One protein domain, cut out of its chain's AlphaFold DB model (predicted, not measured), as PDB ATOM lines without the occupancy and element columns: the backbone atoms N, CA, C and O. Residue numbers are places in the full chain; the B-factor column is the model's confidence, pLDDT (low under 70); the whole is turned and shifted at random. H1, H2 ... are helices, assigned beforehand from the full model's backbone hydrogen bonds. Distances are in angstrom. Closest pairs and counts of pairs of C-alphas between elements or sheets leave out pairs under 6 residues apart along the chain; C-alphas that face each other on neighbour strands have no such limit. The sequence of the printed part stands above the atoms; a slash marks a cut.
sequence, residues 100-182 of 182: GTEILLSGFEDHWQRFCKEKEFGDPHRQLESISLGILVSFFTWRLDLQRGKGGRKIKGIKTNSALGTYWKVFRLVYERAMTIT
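This is residues 100 to 182 of the 182 residues of an uncharacterized protein of Verticillium longisporum (UniProt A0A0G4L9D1). Picture one long helix, H1, crossed at about right angles by two more helices on the same side of it, H4 over residues 104 to 109 and H3 farther along over residues 111 to 115, with H3 and H4 apart from each other. The short H2 touches H1 and H4, and at the opposite end of H3 the long loop of residues 146 to 160 leads over to H4. The printed part has 83 residues with four named helices, in the order H1, H2, H3, H4, and no named strand, and its class is all helix. It is compact, with a radius of gyration of the C-alphas of 12.6 A, and it spans 36 by 28 by 23 A.

Start at H1, residues 100 to 118, the hub, which touches three other helices. Go on to H2, residues 124 to 129: with residues 112 to 116 alone H1 only just touches it, with 3 pairs of C-alphas within 8 A, the closest being those of Gln 113 and Pro 124 at 5.8 A, and their lines are about perpendicular at 75 degrees. Next comes H3, residues 133 to 145, which touches H1 with residues 139 to 143 alone; the closest C-alphas are those of Phe 115 and Phe 139, 6.7 A apart, and the lines are about perpendicular at 77 degrees. H2 and H3 are apart. Last look at H4, residues 161 to 180, which touches H1 with residues 170 to 174 alone; the closest C-alphas, of Leu 105 and Val 170, are 6.2 A apart, and the lines are about perpendicular at 84 degrees. With residues 175 to 179 alone H4 touches H2, where the closest C-alphas are those of Glu 129 and Met 179 at 6.4 A; their lines are about perpendicular at 83 degrees. H3 and H4 are apart. The helix packing is mostly crossed, with none of these four pairs at a shallow tilt. In H1, H2, H3 and H4 you will find every O i to N i+4 pair within hydrogen-bond range.

Find C-alpha 100 at (-11.429, 42.983, -20.223); from there H1 runs 27.2 A to C-alpha 118. H2 covers residues 124 to 129. Find C-alpha 133 at (-36.566, 34.877, -9.710), where H3 begins its 18.3 A to C-alpha 145. H4, the longest helix with 20 residues, runs 28.6 A from C-alpha 161 to C-alpha 180 at (-31.852, 44.924, -26.516).

The two C-alphas farthest apart are those of Lys 154 and Thr 182, at 36.3 A. The links H1 to H2 and H2 to H3 are tight, while H3 to H4 is a long link of 15 residues. The printed part has no cut and ends at residue 182, the chain's last. The mean pLDDT of the printed part is 89.7, and residues 181 to 182 are under 70.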
ATOM      1  N   GLY A 100     -11.313  43.672 -21.513       90.62
ATOM      2  CA  GLY A 100     -11.429  42.983 -20.223       90.62
ATOM      3  C   GLY A 100     -12.880  42.778 -19.779       90.62
ATOM      4  O   GLY A 100     -13.222  41.725 -19.245       90.62
ATOM      5  N   THR A 101     -13.742  43.757 -20.045       90.44
ATOM      6  CA  THR A 101     -15.174  43.653 -19.746       90.44
ATOM      7  C   THR A 101     -15.848  42.649 -20.675       90.44
ATOM      8  O   THR A 101     -16.651  41.849 -20.211       90.44
ATOM      9  N   GLU A 102     -15.468  42.599 -21.952       91.56
ATOM     10  CA  GLU A 102     -16.014  41.606 -22.882       91.56
ATOM     11  C   GLU A 102     -15.680  40.169 -22.450       91.56
ATOM     12  O   GLU A 102     -16.526  39.278 -22.513       91.56
ATOM     13  N   ILE A 103     -14.479  39.941 -21.901       91.94
ATOM     14  CA  ILE A 103     -14.113  38.632 -21.342       91.94
ATOM     15  C   ILE A 103     -14.948  38.308 -20.091       91.94
ATOM     16  O   ILE A 103     -15.349  37.157 -19.906       91.94
ATOM     17  N   LEU A 104     -15.247  39.294 -19.236       92.38
ATOM     18  CA  LEU A 104     -16.145  39.106 -18.087       92.38
ATOM     19  C   LEU A 104     -17.554  38.686 -18.530       92.38
ATOM     20  O   LEU A 104     -18.126  37.768 -17.938       92.38
ATOM     21  N   LEU A 105     -18.091  39.338 -19.563       93.62
ATOM     22  CA  LEU A 105     -19.421  39.069 -20.114       93.62
ATOM     23  C   LEU A 105     -19.474  37.677 -20.759       93.62
ATOM     24  O   LEU A 105     -20.301  36.856 -20.364       93.62
ATOM     25  N   SER A 106     -18.510  37.347 -21.624       92.81
ATOM     26  CA  SER A 106     -18.378  36.005 -22.210       92.81
ATOM     27  C   SER A 106     -18.199  34.921 -21.139       92.81
ATOM     28  O   SER A 106     -18.824  33.862 -21.193       92.81
ATOM     29  N   GLY A 107     -17.407  35.196 -20.100       92.31
ATOM     30  CA  GLY A 107     -17.236  34.285 -18.974       92.31
ATOM     31  C   GLY A 107     -18.534  34.057 -18.197       92.31
ATOM     32  O   GLY A 107     -18.782  32.948 -17.722       92.31
ATOM     33  N   PHE A 108     -19.385  35.073 -18.055       94.19
ATOM     34  CA  PHE A 108     -20.710  34.911 -17.461       94.19
ATOM     35  C   PHE A 108     -21.615  34.032 -18.335       94.19
ATOM     36  O   PHE A 108     -22.231  33.096 -17.818       94.19
ATOM     37  N   GLU A 109     -21.661  34.290 -19.641       94.44
ATOM     38  CA  GLU A 109     -22.449  33.515 -20.606       94.44
ATOM     39  C   GLU A 109     -22.056  32.034 -20.606       94.44
ATOM     40  O   GLU A 109     -22.929  31.167 -20.558       94.44
ATOM     41  N   ASP A 110     -20.761  31.724 -20.534       93.56
ATOM     42  CA  ASP A 110     -20.253  30.355 -20.392       93.56
ATOM     43  C   ASP A 110     -20.796  29.661 -19.128       93.56
ATOM     44  O   ASP A 110     -21.199  28.490 -19.157       93.56
ATOM     45  N   HIS A 111     -20.827  30.371 -17.992       93.50
ATOM     46  CA  HIS A 111     -21.412  29.842 -16.758       93.50
ATOM     47  C   HIS A 111     -22.920  29.620 -16.906       93.50
ATOM     48  O   HIS A 111     -23.423  28.586 -16.463       93.50
ATOM     49  N   TRP A 112     -23.632  30.558 -17.533       95.38
ATOM     50  CA  TRP A 112     -25.070  30.464 -17.771       95.38
ATOM     51  C   TRP A 112     -25.422  29.277 -18.673       95.38
ATOM     52  O   TRP A 112     -26.218  28.422 -18.290       95.38
ATOM     53  N   GLN A 113     -24.752  29.140 -19.818       94.75
ATOM     54  CA  GLN A 113     -24.935  28.014 -20.736       94.75
ATOM     55  C   GLN A 113     -24.670  26.671 -20.052       94.75
ATOM     56  O   GLN A 113     -25.417  25.706 -20.237       94.75
ATOM     57  N   ARG A 114     -23.617  26.595 -19.230       93.50
ATOM     58  CA  ARG A 114     -23.305  25.386 -18.463       93.50
ATOM     59  C   ARG A 114     -24.408  25.055 -17.460       93.50
ATOM     60  O   ARG A 114     -24.788  23.890 -17.371       93.50
ATOM     61  N   PHE A 115     -24.912  26.048 -16.733       94.75
ATOM     62  CA  PHE A 115     -26.027  25.868 -15.808       94.75
ATOM     63  C   PHE A 115     -27.286  25.380 -16.531       94.75
ATOM     64  O   PHE A 115     -27.868  24.380 -16.115       94.75
ATOM     65  N   CYS A 116     -27.657  26.018 -17.647       94.69
ATOM     66  CA  CYS A 116     -28.791  25.597 -18.467       94.69
ATOM     67  C   CYS A 116     -28.650  24.143 -18.918       94.69
ATOM     68  O   CYS A 116     -29.577  23.356 -18.755       94.69
ATOM     69  N   LYS A 117     -27.462  23.755 -19.389       93.50
ATOM     70  CA  LYS A 117     -27.178  22.377 -19.792       93.50
ATOM     71  C   LYS A 117     -27.279  21.383 -18.632       93.50
ATOM     72  O   LYS A 117     -27.805  20.294 -18.816       93.50
ATOM     73  N   GLU A 118     -26.754  21.727 -17.457       92.75
ATOM     74  CA  GLU A 118     -26.748  20.840 -16.285       92.75
ATOM     75  C   GLU A 118     -28.141  20.662 -15.671       92.75
ATOM     76  O   GLU A 118     -28.446  19.602 -15.130       92.75
ATOM     77  N   LYS A 119     -28.990  21.689 -15.755       91.81
ATOM     78  CA  LYS A 119     -30.382  21.651 -15.289       91.81
ATOM     79  C   LYS A 119     -31.380  21.256 -16.375       91.81
ATOM     80  O   LYS A 119     -32.578  21.304 -16.121       91.81
ATOM     81  N   GLU A 120     -30.885  20.867 -17.552       91.31
ATOM     82  CA  GLU A 120     -31.695  20.475 -18.712       91.31
ATOM     83  C   GLU A 120     -32.723  21.547 -19.111       91.31
ATOM     84  O   GLU A 120     -33.806  21.254 -19.620       91.31
ATOM     85  N   PHE A 121     -32.376  22.818 -18.893       90.56
ATOM     86  CA  PHE A 121     -33.141  23.924 -19.438       90.56
ATOM     87  C   PHE A 121     -32.974  23.977 -20.961       90.56
ATOM     88  O   PHE A 121     -31.995  23.482 -21.522       90.56
ATOM     89  N   GLY A 122     -33.967  24.570 -21.628       88.88
ATOM     90  CA  GLY A 122     -33.950  24.772 -23.073       88.88
ATOM     91  C   GLY A 122     -32.904  25.798 -23.514       88.88
ATOM     92  O   GLY A 122     -31.867  25.982 -22.881       88.88
ATOM     93  N   ASP A 123     -33.194  26.487 -24.613       91.56
ATOM     94  CA  ASP A 123     -32.296  27.500 -25.162       91.56
ATOM     95  C   ASP A 123     -31.886  28.557 -24.104       91.56
ATOM     96  O   ASP A 123     -32.768  29.223 -23.550       91.56
ATOM     97  N   PRO A 124     -30.579  28.720 -23.797       92.00
ATOM     98  CA  PRO A 124     -30.115  29.623 -22.746       92.00
ATOM     99  C   PRO A 124     -30.516  31.084 -22.960       92.00
ATOM    100  O   PRO A 124     -30.763  31.779 -21.976       92.00
ATOM    101  N   HIS A 125     -30.606  31.544 -24.212       90.00
ATOM    102  CA  HIS A 125     -31.007  32.916 -24.530       90.00
ATOM    103  C   HIS A 125     -32.479  33.138 -24.173       90.00
ATOM    104  O   HIS A 125     -32.802  34.010 -23.372       90.00
ATOM    105  N   ARG A 126     -33.368  32.249 -24.630       89.38
ATOM    106  CA  ARG A 126     -34.796  32.280 -24.264       89.38
ATOM    107  C   ARG A 126     -35.035  32.159 -22.761       89.38
ATOM    108  O   ARG A 126     -35.979  32.742 -22.230       89.38
ATOM    109  N   GLN A 127     -34.211  31.375 -22.064       91.50
ATOM    110  CA  GLN A 127     -34.290  31.270 -20.602       91.50
ATOM    111  C   GLN A 127     -33.871  32.558 -19.900       91.50
ATOM    112  O   GLN A 127     -34.372  32.833 -18.814       91.50
ATOM    113  N   LEU A 128     -32.969  33.332 -20.502       90.69
ATOM    114  CA  LEU A 128     -32.558  34.625 -19.978       90.69
ATOM    115  C   LEU A 128     -33.636  35.690 -20.231       90.69
ATOM    116  O   LEU A 128     -33.990  36.407 -19.302       90.69
ATOM    117  N   GLU A 129     -34.234  35.722 -21.427       90.31
ATOM    118  CA  GLU A 129     -35.363  36.610 -21.769       90.31
ATOM    119  C   GLU A 129     -36.573  36.413 -20.838       90.31
ATOM    120  O   GLU A 129     -37.225  37.367 -20.420       90.31
ATOM    121  N   SER A 130     -36.869  35.155 -20.491       90.06
ATOM    122  CA  SER A 130     -38.012  34.765 -19.650       90.06
ATOM    123  C   SER A 130     -37.612  34.366 -18.225       90.06
ATOM    124  O   SER A 130     -38.308  33.589 -17.562       90.06
ATOM    125  N   ILE A 131     -36.478  34.883 -17.740       93.94
ATOM    126  CA  ILE A 131     -35.908  34.462 -16.462       93.94
ATOM    127  C   ILE A 131     -36.849  34.771 -15.291       93.94
ATOM    128  O   ILE A 131     -37.327  35.888 -15.102       93.94
ATOM    129  N   SER A 132     -37.101  33.761 -14.458       94.12
ATOM    130  CA  SER A 132     -37.832  33.933 -13.202       94.12
ATOM    131  C   SER A 132     -36.871  34.111 -12.029       94.12
ATOM    132  O   SER A 132     -35.740  33.618 -12.050       94.12
ATOM    133  N   LEU A 133     -37.345  34.738 -10.945       94.75
ATOM    134  CA  LEU A 133     -36.566  34.877  -9.710       94.75
ATOM    135  C   LEU A 133     -36.080  33.517  -9.173       94.75
ATOM    136  O   LEU A 133     -34.960  33.415  -8.685       94.75
ATOM    137  N   GLY A 134     -36.892  32.461  -9.303       95.69
ATOM    138  CA  GLY A 134     -36.517  31.112  -8.872       95.69
ATOM    139  C   GLY A 134     -35.336  30.538  -9.661       95.69
ATOM    140  O   GLY A 134     -34.411  29.983  -9.067       95.69
ATOM    141  N   ILE A 135     -35.325  30.723 -10.986       94.31
ATOM    142  CA  ILE A 135     -34.206  30.307 -11.844       94.31
ATOM    143  C   ILE A 135     -32.951  31.105 -11.488       94.31
ATOM    144  O   ILE A 135     -31.873  30.528 -11.354       94.31
ATOM    145  N   LEU A 136     -33.099  32.411 -11.270       95.31
ATOM    146  CA  LEU A 136     -31.995  33.291 -10.909       95.31
ATOM    147  C   LEU A 136     -31.349  32.875  -9.580       95.31
ATOM    148  O   LEU A 136     -30.141  32.656  -9.521       95.31
ATOM    149  N   VAL A 137     -32.149  32.676  -8.528       95.56
ATOM    150  CA  VAL A 137     -31.660  32.181  -7.229       95.56
ATOM    151  C   VAL A 137     -30.980  30.818  -7.387       95.56
ATOM    152  O   VAL A 137     -29.899  30.602  -6.835       95.56
ATOM    153  N   SER A 138     -31.560  29.913  -8.182       95.50
ATOM    154  CA  SER A 138     -30.953  28.608  -8.458       95.50
ATOM    155  C   SER A 138     -29.609  28.727  -9.180       95.50
ATOM    156  O   SER A 138     -28.696  27.962  -8.868       95.50
ATOM    157  N   PHE A 139     -29.474  29.653 -10.129       95.75
ATOM    158  CA  PHE A 139     -28.232  29.887 -10.856       95.75
ATOM    159  C   PHE A 139     -27.141  30.434  -9.941       95.75
ATOM    160  O   PHE A 139     -26.035  29.897  -9.922       95.75
ATOM    161  N   PHE A 140     -27.445  31.460  -9.146       95.19
ATOM    162  CA  PHE A 140     -26.464  32.036  -8.226       95.19
ATOM    163  C   PHE A 140     -26.046  31.034  -7.149       95.19
ATOM    164  O   PHE A 140     -24.857  30.922  -6.867       95.19
ATOM    165  N   THR A 141     -26.978  30.233  -6.629       94.25
ATOM    166  CA  THR A 141     -26.652  29.137  -5.702       94.25
ATOM    167  C   THR A 141     -25.700  28.133  -6.358       94.25
ATOM    168  O   THR A 141     -24.619  27.870  -5.837       94.25
ATOM    169  N   TRP A 142     -26.032  27.655  -7.563       94.19
ATOM    170  CA  TRP A 142     -25.158  26.762  -8.330       94.19
ATOM    171  C   TRP A 142     -23.781  27.383  -8.602       94.19
ATOM    172  O   TRP A 142     -22.760  26.702  -8.510       94.19
ATOM    173  N   ARG A 143     -23.722  28.684  -8.906       92.88
ATOM    174  CA  ARG A 143     -22.467  29.383  -9.197       92.88
ATOM    175  C   ARG A 143     -21.576  29.506  -7.965       92.88
ATOM    176  O   ARG A 143     -20.354  29.400  -8.116       92.88
ATOM    177  N   LEU A 144     -22.161  29.737  -6.789       92.12
ATOM    178  CA  LEU A 144     -21.455  29.772  -5.506       92.12
ATOM    179  C   LEU A 144     -20.903  28.387  -5.133       92.12
ATOM    180  O   LEU A 144     -19.765  28.290  -4.673       92.12
ATOM    181  N   ASP A 145     -21.654  27.325  -5.430       90.06
ATOM    182  CA  ASP A 145     -21.249  25.935  -5.183       90.06
ATOM    183  C   ASP A 145     -20.259  25.381  -6.222       90.06
ATOM    184  O   ASP A 145     -19.676  24.305  -6.045       90.06
ATOM    185  N   LEU A 146     -20.036  26.099  -7.326       88.69
ATOM    186  CA  LEU A 146     -19.181  25.640  -8.412       88.69
ATOM    187  C   LEU A 146     -17.709  25.592  -7.966       88.69
ATOM    188  O   LEU A 146     -17.045  26.613  -7.802       88.69
ATOM    189  N   GLN A 147     -17.171  24.380  -7.814       83.44
ATOM    190  CA  GLN A 147     -15.773  24.155  -7.403       83.44
ATOM    191  C   GLN A 147     -14.844  23.768  -8.558       83.44
ATOM    192  O   GLN A 147     -13.619  23.813  -8.413       83.44
ATOM    193  N   ARG A 148     -15.401  23.358  -9.705       83.94
ATOM    194  CA  ARG A 148     -14.632  22.882 -10.864       83.94
ATOM    195  C   ARG A 148     -15.009  23.625 -12.138       83.94
ATOM    196  O   ARG A 148     -16.167  23.617 -12.563       83.94
ATOM    197  N   GLY A 149     -14.002  24.214 -12.766       78.25
ATOM    198  CA  GLY A 149     -14.073  24.861 -14.067       78.25
ATOM    199  C   GLY A 149     -13.986  23.867 -15.223       78.25
ATOM    200  O   GLY A 149     -14.077  22.645 -15.054       78.25
ATOM    201  N   LYS A 150     -13.803  24.414 -16.422       73.88
ATOM    202  CA  LYS A 150     -13.611  23.644 -17.653       73.88
ATOM    203  C   LYS A 150     -12.346  22.779 -17.531       73.88
ATOM    204  O   LYS A 150     -11.341  23.200 -16.965       73.88
ATOM    205  N   GLY A 151     -12.415  21.528 -17.986       74.75
ATOM    206  CA  GLY A 151     -11.295  20.579 -17.867       74.75
ATOM    207  C   GLY A 151     -11.026  20.062 -16.445       74.75
ATOM    208  O   GLY A 151      -9.987  19.458 -16.206       74.75
ATOM    209  N   GLY A 152     -11.938  20.291 -15.491       77.75
ATOM    210  CA  GLY A 152     -11.826  19.766 -14.127       77.75
ATOM    211  C   GLY A 152     -10.865  20.537 -13.220       77.75
ATOM    212  O   GLY A 152     -10.699  20.150 -12.061       77.75
ATOM    213  N   ARG A 153     -10.273  21.636 -13.709       82.19
ATOM    214  CA  ARG A 153      -9.457  22.539 -12.890       82.19
ATOM    215  C   ARG A 153     -10.297  23.117 -11.757       82.19
ATOM    216  O   ARG A 153     -11.474  23.430 -11.940       82.19
ATOM    217  N   LYS A 154      -9.701  23.243 -10.575       83.56
ATOM    218  CA  LYS A 154     -10.372  23.846  -9.425       83.56
ATOM    219  C   LYS A 154     -10.536  25.339  -9.687       83.56
ATOM    220  O   LYS A 154      -9.549  25.996  -9.993       83.56
ATOM    221  N   ILE A 155     -11.753  25.858  -9.557       83.94
ATOM    222  CA  ILE A 155     -11.980  27.303  -9.640       83.94
ATOM    223  C   ILE A 155     -11.988  27.913  -8.248       83.94
ATOM    224  O   ILE A 155     -12.462  27.311  -7.278       83.94
ATOM    225  N   LYS A 156     -11.456  29.128  -8.153       78.19
ATOM    226  CA  LYS A 156     -11.633  29.976  -6.983       78.19
ATOM    227  C   LYS A 156     -13.088  30.459  -7.028       78.19
ATOM    228  O   LYS A 156     -13.465  31.240  -7.894       78.19
ATOM    229  N   GLY A 157     -13.938  29.878  -6.183       84.88
ATOM    230  CA  GLY A 157     -15.336  30.299  -6.056       84.88
ATOM    231  C   GLY A 157     -15.449  31.759  -5.602       84.88
ATOM    232  O   GLY A 157     -14.465  32.357  -5.163       84.88
ATOM    233  N   ILE A 158     -16.654  32.318  -5.677       89.38
ATOM    234  CA  ILE A 158     -16.945  33.661  -5.164       89.38
ATOM    235  C   ILE A 158     -17.001  33.571  -3.635       89.38
ATOM    236  O   ILE A 158     -17.829  32.846  -3.091       89.38
ATOM    237  N   LYS A 159     -16.089  34.265  -2.945       87.75
ATOM    238  CA  LYS A 159     -15.939  34.174  -1.477       87.75
ATOM    239  C   LYS A 159     -16.344  35.435  -0.724       87.75
ATOM    240  O   LYS A 159     -16.471  35.390   0.494       87.75
ATOM    241  N   THR A 160     -16.488  36.553  -1.424       91.75
ATOM    242  CA  THR A 160     -16.755  37.859  -0.824       91.75
ATOM    243  C   THR A 160     -18.035  38.451  -1.393       91.75
ATOM    244  O   THR A 160     -18.396  38.210  -2.548       91.75
ATOM    245  N   ASN A 161     -18.704  39.275  -0.584       93.00
ATOM    246  CA  ASN A 161     -19.886  40.017  -1.016       93.00
ATOM    247  C   ASN A 161     -19.556  40.995  -2.153       93.00
ATOM    248  O   ASN A 161     -20.362  41.162  -3.062       93.00
ATOM    249  N   SER A 162     -18.360  41.596  -2.146       92.19
ATOM    250  CA  SER A 162     -17.902  42.484  -3.220       92.19
ATOM    251  C   SER A 162     -17.784  41.752  -4.557       92.19
ATOM    252  O   SER A 162     -18.315  42.227  -5.558       92.19
ATOM    253  N   ALA A 163     -17.180  40.559  -4.576       90.44
ATOM    254  CA  ALA A 163     -17.067  39.750  -5.786       90.44
ATOM    255  C   ALA A 163     -18.442  39.287  -6.295       90.44
ATOM    256  O   ALA A 163     -18.682  39.297  -7.502       90.44
ATOM    257  N   LEU A 164     -19.368  38.943  -5.391       94.56
ATOM    258  CA  LEU A 164     -20.751  38.639  -5.765       94.56
ATOM    259  C   LEU A 164     -21.457  39.866  -6.355       94.56
ATOM    260  O   LEU A 164     -22.137  39.747  -7.371       94.56
ATOM    261  N   GLY A 165     -21.255  41.045  -5.763       95.00
ATOM    262  CA  GLY A 165     -21.776  42.310  -6.272       95.00
ATOM    263  C   GLY A 165     -21.251  42.638  -7.671       95.00
ATOM    264  O   GLY A 165     -22.027  43.024  -8.542       95.00
ATOM    265  N   THR A 166     -19.961  42.420  -7.931       94.25
ATOM    266  CA  THR A 166     -19.379  42.563  -9.275       94.25
ATOM    267  C   THR A 166     -19.979  41.554 -10.249       94.25
ATOM    268  O   THR A 166     -20.405  41.936 -11.334       94.25
ATOM    269  N   TYR A 167     -20.095  40.284  -9.857       94.88
ATOM    270  CA  TYR A 167     -20.696  39.248 -10.700       94.88
ATOM    271  C   TYR A 167     -22.169  39.548 -11.030       94.88
ATOM    272  O   TYR A 167     -22.622  39.326 -12.150       94.88
ATOM    273  N   TRP A 168     -22.907  40.121 -10.076       95.75
ATOM    274  CA  TRP A 168     -24.273  40.600 -10.276       95.75
ATOM    275  C   TRP A 168     -24.359  41.769 -11.268       95.75
ATOM    276  O   TRP A 168     -25.281  41.811 -12.083       95.75
ATOM    277  N   LYS A 169     -23.398  42.702 -11.252       95.50
ATOM    278  CA  LYS A 169     -23.323  43.773 -12.263       95.50
ATOM    279  C   LYS A 169     -23.100  43.196 -13.660       95.50
ATOM    280  O   LYS A 169     -23.809  43.577 -14.581       95.50
ATOM    281  N   VAL A 170     -22.178  42.240 -13.797       95.44
ATOM    282  CA  VAL A 170     -21.925  41.539 -15.069       95.44
ATOM    283  C   VAL A 170     -23.194  40.836 -15.560       95.44
ATOM    284  O   VAL A 170     -23.546  40.980 -16.724       95.44
ATOM    285  N   PHE A 171     -23.933  40.156 -14.674       95.44
ATOM    286  CA  PHE A 171     -25.239  39.579 -15.016       95.44
ATOM    287  C   PHE A 171     -26.199  40.619 -15.607       95.44
ATOM    288  O   PHE A 171     -26.792  40.354 -16.647       95.44
ATOM    289  N   ARG A 172     -26.351  41.787 -14.966       94.25
ATOM    290  CA  ARG A 172     -27.257  42.835 -15.463       94.25
ATOM    291  C   ARG A 172     -26.891  43.287 -16.870       94.25
ATOM    292  O   ARG A 172     -27.782  43.385 -17.698       94.25
ATOM    293  N   LEU A 173     -25.601  43.464 -17.154       92.69
ATOM    294  CA  LEU A 173     -25.136  43.840 -18.491       92.69
ATOM    295  C   LEU A 173     -25.466  42.773 -19.544       92.69
ATOM    296  O   LEU A 173     -25.959  43.102 -20.618       92.69
ATOM    297  N   VAL A 174     -25.240  41.489 -19.237       92.00
ATOM    298  CA  VAL A 174     -25.598  40.384 -20.150       92.00
ATOM    299  C   VAL A 174     -27.114  40.292 -20.338       92.00
ATOM    300  O   VAL A 174     -27.590  40.052 -21.445       92.00
ATOM    301  N   TYR A 175     -27.886  40.503 -19.273       92.06
ATOM    302  CA  TYR A 175     -29.343  40.516 -19.342       92.06
ATOM    303  C   TYR A 175     -29.858  41.669 -20.213       92.06
ATOM    304  O   TYR A 175     -30.670  41.444 -21.102       92.06
ATOM    305  N   GLU A 176     -29.348  42.883 -20.011       89.44
ATOM    306  CA  GLU A 176     -29.686  44.054 -20.824       89.44
ATOM    307  C   GLU A 176     -29.343  43.816 -22.301       89.44
ATOM    308  O   GLU A 176     -30.197  44.015 -23.157       89.44
ATOM    309  N   ARG A 177     -28.153  43.274 -22.600       85.75
ATOM    310  CA  ARG A 177     -27.757  42.853 -23.959       85.75
ATOM    311  C   ARG A 177     -28.764  41.912 -24.609       85.75
ATOM    312  O   ARG A 177     -29.162  42.138 -25.748       85.75
ATOM    313  N   ALA A 178     -29.171  40.868 -23.893       84.56
ATOM    314  CA  ALA A 178     -30.112  39.881 -24.412       84.56
ATOM    315  C   ALA A 178     -31.497  40.486 -24.691       84.56
ATOM    316  O   ALA A 178     -32.174  40.057 -25.620       84.56
ATOM    317  N   MET A 179     -31.904  41.504 -23.926       84.62
ATOM    318  CA  MET A 179     -33.185  42.188 -24.113       84.62
ATOM    319  C   MET A 179     -33.142  43.233 -25.240       84.62
ATOM    320  O   MET A 179     -34.146  43.421 -25.919       84.62
ATOM    321  N   THR A 180     -31.999  43.888 -25.473       75.38
ATOM    322  CA  THR A 180     -31.852  44.924 -26.516       75.38
ATOM    323  C   THR A 180     -31.703  44.346 -27.929       75.38
ATOM    324  O   THR A 180     -32.046  45.013 -28.898       75.38
ATOM    325  N   ILE A 181     -31.225  43.106 -28.077       59.97
ATOM    326  CA  ILE A 181     -30.996  42.455 -29.387       59.97
ATOM    327  C   ILE A 181     -32.286  41.807 -29.966       59.97
ATOM    328  O   ILE A 181     -32.233  41.104 -30.976       59.97
ATOM    329  N   THR A 182     -33.460  42.052 -29.369       45.62
ATOM    330  CA  THR A 182     -34.745  41.450 -29.795       45.62
ATOM    331  C   THR A 182     -35.499  42.322 -30.795       45.62
ATOM    332  O   THR A 182     -36.010  41.763 -31.795       45.62
TER     333      THR A 182